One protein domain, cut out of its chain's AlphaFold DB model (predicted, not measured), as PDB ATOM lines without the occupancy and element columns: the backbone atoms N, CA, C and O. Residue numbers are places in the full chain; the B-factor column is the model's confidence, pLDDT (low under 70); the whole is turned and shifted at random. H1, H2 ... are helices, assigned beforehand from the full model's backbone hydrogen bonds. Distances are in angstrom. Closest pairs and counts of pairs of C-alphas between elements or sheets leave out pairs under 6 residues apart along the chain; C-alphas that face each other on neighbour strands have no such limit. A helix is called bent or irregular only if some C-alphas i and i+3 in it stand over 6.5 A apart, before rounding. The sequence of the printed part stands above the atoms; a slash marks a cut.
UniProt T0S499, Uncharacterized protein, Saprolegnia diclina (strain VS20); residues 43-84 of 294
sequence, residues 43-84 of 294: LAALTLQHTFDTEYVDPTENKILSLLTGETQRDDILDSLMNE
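This is residues 43 to 84 of the 294 residues of an uncharacterized protein of Saprolegnia diclina (strain VS20) (UniProt T0S499). The longest helix, H3, reaches out from a corner with the short helix H2 as an arm, its residues 75 to 84 standing free; on the other side of H2 lies the short helix H1, so the three follow one another along the longest axis. Between H1 and H2 the chain swings out in a wide loop whose residues 52 to 62 also stand free, and no two of the helices touch, which leaves an open arrangement with few contacts. The printed part has 42 residues, with three named helices in the order H1, H2, H3 and no named strand, and its class is all helix. It is loose, with a radius of gyration of the C-alphas of 12.6 A, and elongated, spanning 38 by 21 by 16 A.

H3, residues 71 to 84, is close to but not clearly touching H2, residues 63 to 69. Their closest C-alphas are those of Ser 66 and Thr 72, 6.1 A apart. Their lines are about perpendicular, at 81 degrees, and their centres are 16.0 A apart. H2 is also close to but not clearly touching H1, residues 43 to 50, with the C-alphas of Thr 47 and Ile 64 the closest at 7.3 A. H1 and H2 run opposite ways at a steep tilt of 68 degrees, only just short of about perpendicular. H1 and H3 are apart. In H1, H2 and H3, every backbone O i to N i+4 pair is within hydrogen-bond range.

H3 runs 20.0 A from C-alpha 71 at (18.810, 32.036, 35.167) to C-alpha 84 at (12.038, 25.410, 52.765). H2, from Lys 63 to Thr 69, measures 9.7 A from first to last C-alpha and begins with C-alpha 63 at (27.501, 32.433, 32.254). H1, from Leu 43 to His 50, measures 10.6 A and begins with C-alpha 43 at (30.889, 43.025, 25.670). None of the three helices is bent or irregular.

The two C-alphas farthest apart are those of Ala 44 and Glu 84, 39.2 A. The printed part runs from residue 43 to residue 84 and has no cut. The link from H1 to H2 is long, with 12 residues, 51 to 62, whose C-alphas lie 7 to 15 A from the mean of all C-alphas. The link from H2 to H3 is tight, with one residue, Gly 70. The mean pLDDT of the printed part is 70.5, and 27 residues are under 70: residues 43 to 44, residues 46 to 69 and residue 72. The mean pLDDT is 67 in H1, 65 in H2 and 86 in H3.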
ATOM      1  N   LEU A  43      31.036  44.476  25.560       65.62
ATOM      2  CA  LEU A  43      30.889  43.025  25.670       65.62
ATOM      3  C   LEU A  43      32.220  42.311  25.930       65.62
ATOM      4  O   LEU A  43      32.268  41.454  26.799       65.62
ATOM      5  N   ALA A  44      33.300  42.679  25.240       69.19
ATOM      6  CA  ALA A  44      34.622  42.105  25.481       69.19
ATOM      7  C   ALA A  44      35.161  42.442  26.882       69.19
ATOM      8  O   ALA A  44      35.718  41.566  27.536       69.19
ATOM      9  N   ALA A  45      34.949  43.669  27.371       71.44
ATOM     10  CA  ALA A  45      35.321  44.063  28.731       71.44
ATOM     11  C   ALA A  45      34.514  43.299  29.796       71.44
ATOM     12  O   ALA A  45      35.068  42.891  30.815       71.44
ATOM     13  N   LEU A  46      33.226  43.059  29.534       67.44
ATOM     14  CA  LEU A  46      32.342  42.305  30.420       67.44
ATOM     15  C   LEU A  46      32.721  40.822  30.455       67.44
ATOM     16  O   LEU A  46      32.806  40.236  31.528       67.44
ATOM     17  N   THR A  47      33.042  40.229  29.303       66.00
ATOM     18  CA  THR A  47      33.581  38.865  29.242       66.00
ATOM     19  C   THR A  47      34.872  38.758  30.045       66.00
ATOM     20  O   THR A  47      34.988  37.865  30.875       66.00
ATOM     21  N   LEU A  48      35.794  39.714  29.889       68.88
ATOM     22  CA  LEU A  48      37.082  39.712  30.590       68.88
ATOM     23  C   LEU A  48      36.940  39.871  32.115       68.88
ATOM     24  O   LEU A  48      37.735  39.315  32.866       68.88
ATOM     25  N   GLN A  49      35.917  40.596  32.583       67.56
ATOM     26  CA  GLN A  49      35.595  40.716  34.011       67.56
ATOM     27  C   GLN A  49      34.936  39.468  34.611       67.56
ATOM     28  O   GLN A  49      34.925  39.333  35.832       67.56
ATOM     29  N   HIS A  50      34.381  38.570  33.796       60.38
ATOM     30  CA  HIS A  50      33.628  37.405  34.270       60.38
ATOM     31  C   HIS A  50      34.279  36.053  33.928       60.38
ATOM     32  O   HIS A  50      33.763  35.014  34.332       60.38
ATOM     33  N   THR A  51      35.437  36.044  33.263       56.12
ATOM     34  CA  THR A  51      36.250  34.845  32.978       56.12
ATOM     35  C   THR A  51      37.237  34.474  34.095       56.12
ATOM     36  O   THR A  51      38.223  33.800  33.822       56.12
ATOM     37  N   PHE A  52      37.020  34.899  35.345       52.12
ATOM     38  CA  PHE A  52      38.039  34.771  36.402       52.12
ATOM     39  C   PHE A  52      38.383  33.352  36.878       52.12
ATOM     40  O   PHE A  52      39.321  33.233  37.647       52.12
ATOM     41  N   ASP A  53      37.740  32.295  36.383       50.88
ATOM     42  CA  ASP A  53      38.205  30.923  36.622       50.88
ATOM     43  C   ASP A  53      37.913  30.049  35.399       50.88
ATOM     44  O   ASP A  53      36.877  29.396  35.292       50.88
ATOM     45  N   THR A  54      38.834  30.041  34.436       54.94
ATOM     46  CA  THR A  54      38.786  29.156  33.259       54.94
ATOM     47  C   THR A  54      38.999  27.678  33.598       54.94
ATOM     48  O   THR A  54      38.869  26.830  32.724       54.94
ATOM     49  N   GLU A  55      39.323  27.352  34.851       57.25
ATOM     50  CA  GLU A  55      39.669  25.990  35.268       57.25
ATOM     51  C   GLU A  55      38.446  25.144  35.672       57.25
ATOM     52  O   GLU A  55      38.572  23.932  35.814       57.25
ATOM     53  N   TYR A  56      37.259  25.751  35.818       52.09
ATOM     54  CA  TYR A  56      36.065  25.076  36.358       52.09
ATOM     55  C   TYR A  56      34.751  25.358  35.616       52.09
ATOM     56  O   TYR A  56      33.673  25.077  36.141       52.09
ATOM     57  N   VAL A  57      34.801  25.939  34.416       54.50
ATOM     58  CA  VAL A  57      33.587  26.326  33.682       54.50
ATOM     59  C   VAL A  57      33.486  25.536  32.392       54.50
ATOM     60  O   VAL A  57      34.314  25.698  31.497       54.50
ATOM     61  N   ASP A  58      32.452  24.701  32.302       62.16
ATOM     62  CA  ASP A  58      32.103  24.005  31.072       62.16
ATOM     63  C   ASP A  58      31.926  25.031  29.934       62.16
ATOM     64  O   ASP A  58      31.127  25.964  30.061       62.16
ATOM     65  N   PRO A  59      32.632  24.882  28.797       62.16
ATOM     66  CA  PRO A  59      32.597  25.845  27.690       62.16
ATOM     67  C   PRO A  59      31.217  25.954  27.018       62.16
ATOM     68  O   PRO A  59      31.005  26.798  26.149       62.16
ATOM     69  N   THR A  60      30.279  25.089  27.400       61.59
ATOM     70  CA  THR A  60      28.890  25.084  26.944       61.59
ATOM     71  C   THR A  60      27.985  26.023  27.738       61.59
ATOM     72  O   THR A  60      26.929  26.403  27.234       61.59
ATOM     73  N   GLU A  61      28.377  26.434  28.945       61.09
ATOM     74  CA  GLU A  61      27.572  27.308  29.796       61.09
ATOM     75  C   GLU A  61      27.996  28.769  29.628       61.09
ATOM     76  O   GLU A  61      28.974  29.258  30.196       61.09
ATOM     77  N   ASN A  62      27.225  29.509  28.830       67.31
ATOM     78  CA  ASN A  62      27.402  30.948  28.680       67.31
ATOM     79  C   ASN A  62      26.931  31.675  29.948       67.31
ATOM     80  O   ASN A  62      25.843  32.252  29.966       67.31
ATOM     81  N   LYS A  63      27.775  31.723  30.987       64.50
ATOM     82  CA  LYS A  63      27.501  32.433  32.254       64.50
ATOM     83  C   LYS A  63      27.009  33.867  32.055       64.50
ATOM     84  O   LYS A  63      26.176  34.341  32.817       64.50
ATOM     85  N   ILE A  64      27.477  34.553  31.011       64.69
ATOM     86  CA  ILE A  64      27.034  35.913  30.669       64.69
ATOM     87  C   ILE A  64      25.571  35.918  30.214       64.69
ATOM     88  O   ILE A  64      24.811  36.792  30.622       64.69
ATOM     89  N   LEU A  65      25.155  34.940  29.404       62.12
ATOM     90  CA  LEU A  65      23.756  34.793  29.004       62.12
ATOM     91  C   LEU A  65      22.894  34.363  30.190       62.12
ATOM     92  O   LEU A  65      21.818  34.926  30.364       62.12
ATOM     93  N   SER A  66      23.362  33.457  31.048       65.75
ATOM     94  CA  SER A  66      22.635  33.055  32.262       65.75
ATOM     95  C   SER A  66      22.477  34.216  33.254       65.75
ATOM     96  O   SER A  66      21.396  34.412  33.805       65.75
ATOM     97  N   LEU A  67      23.495  35.072  33.402       66.25
ATOM     98  CA  LEU A  67      23.416  36.299  34.203       66.25
ATOM     99  C   LEU A  67      22.453  37.320  33.575       66.25
ATOM    100  O   LEU A  67      21.621  37.900  34.269       66.25
ATOM    101  N   LEU A  68      22.522  37.518  32.255       64.94
ATOM    102  CA  LEU A  68      21.670  38.467  31.533       64.94
ATOM    103  C   LEU A  68      20.199  38.012  31.474       64.94
ATOM    104  O   LEU A  68      19.294  38.842  31.407       64.94
ATOM    105  N   THR A  69      19.948  36.702  31.512       67.88
ATOM    106  CA  THR A  69      18.603  36.097  31.516       67.88
ATOM    107  C   THR A  69      18.055  35.839  32.925       67.88
ATOM    108  O   THR A  69      16.888  35.438  33.066       67.88
ATOM    109  N   GLY A  70      18.866  36.096  33.959       70.94
ATOM    110  CA  GLY A  70      18.533  35.877  35.367       70.94
ATOM    111  C   GLY A  70      18.326  34.403  35.722       70.94
ATOM    112  O   GLY A  70      17.575  34.104  36.644       70.94
ATOM    113  N   GLU A  71      18.915  33.483  34.961       75.00
ATOM    114  CA  GLU A  71      18.810  32.036  35.167       75.00
ATOM    115  C   GLU A  71      19.434  31.620  36.502       75.00
ATOM    116  O   GLU A  71      18.758  30.997  37.311       75.00
ATOM    117  N   THR A  72      20.629  32.126  36.813       69.50
ATOM    118  CA  THR A  72      21.303  31.865  38.097       69.50
ATOM    119  C   THR A  72      20.478  32.326  39.299       69.50
ATOM    120  O   THR A  72      20.358  31.615  40.289       69.50
ATOM    121  N   GLN A  73      19.813  33.482  39.191       75.12
ATOM    122  CA  GLN A  73      18.920  33.968  40.244       75.12
ATOM    123  C   GLN A  73      17.682  33.072  40.414       75.12
ATOM    124  O   GLN A  73      17.145  32.968  41.517       75.12
ATOM    125  N   ARG A  74      17.189  32.439  39.340       75.75
ATOM    126  CA  ARG A  74      16.082  31.478  39.447       75.75
ATOM    127  C   ARG A  74      16.524  30.199  40.140       75.75
ATOM    128  O   ARG A  74      15.743  29.691  40.940       75.75
ATOM    129  N   ASP A  75      17.727  29.722  39.854       80.75
ATOM    130  CA  ASP A  75      18.269  28.512  40.471       80.75
ATOM    131  C   ASP A  75      18.485  28.714  41.977       80.75
ATOM    132  O   ASP A  75      18.000  27.912  42.770       80.75
ATOM    133  N   ASP A  76      19.021  29.867  42.393       84.12
ATOM    134  CA  ASP A  76      19.140  30.226  43.815       84.12
ATOM    135  C   ASP A  76      17.772  30.258  44.533       84.12
ATOM    136  O   ASP A  76      17.624  29.819  45.679       84.12
ATOM    137  N   ILE A  77      16.735  30.777  43.861       86.81
ATOM    138  CA  ILE A  77      15.365  30.808  44.398       86.81
ATOM    139  C   ILE A  77      14.779  29.393  44.475       86.81
ATOM    140  O   ILE A  77      14.086  29.070  45.442       86.81
ATOM    141  N   LEU A  78      15.038  28.548  43.476       90.62
ATOM    142  CA  LEU A  78      14.599  27.155  43.462       90.62
ATOM    143  C   LEU A  78      15.243  26.363  44.599       90.62
ATOM    144  O   LEU A  78      14.527  25.661  45.312       90.62
ATOM    145  N   ASP A  79      16.540  26.538  44.835       92.38
ATOM    146  CA  ASP A  79      17.254  25.894  45.938       92.38
ATOM    147  C   ASP A  79      16.746  26.372  47.300       92.38
ATOM    148  O   ASP A  79      16.515  25.567  48.209       92.38
ATOM    149  N   SER A  80      16.475  27.674  47.438       93.94
ATOM    150  CA  SER A  80      15.851  28.235  48.640       93.94
ATOM    151  C   SER A  80      14.470  27.621  48.909       93.94
ATOM    152  O   SER A  80      14.202  27.175  50.028       93.94
ATOM    153  N   LEU A  81      13.621  27.506  47.881       94.38
ATOM    154  CA  LEU A  81      12.291  26.892  47.983       94.38
ATOM    155  C   LEU A  81      12.358  25.389  48.281       94.38
ATOM    156  O   LEU A  81      11.553  24.869  49.057       94.38
ATOM    157  N   MET A  82      13.311  24.674  47.682       96.19
ATOM    158  CA  MET A  82      13.524  23.248  47.933       96.19
ATOM    159  C   MET A  82      13.967  22.991  49.373       96.19
ATOM    160  O   MET A  82      13.464  22.061  50.013       96.19
ATOM    161  N   ASN A  83      14.836  23.845  49.915       94.88
ATOM    162  CA  ASN A  83      15.229  23.795  51.319       94.88
ATOM    163  C   ASN A  83      14.049  24.085  52.255       94.88
ATOM    164  O   ASN A  83      13.837  23.336  53.210       94.88
ATOM    165  N   GLU A  84      13.231  25.100  51.967       94.38
ATOM    166  CA  GLU A  84      12.038  25.410  52.765       94.38
ATOM    167  C   GLU A  84      11.039  24.238  52.783       94.38
ATOM    168  O   GLU A  84      10.545  23.845  53.842       94.38
TER     169      GLU A  84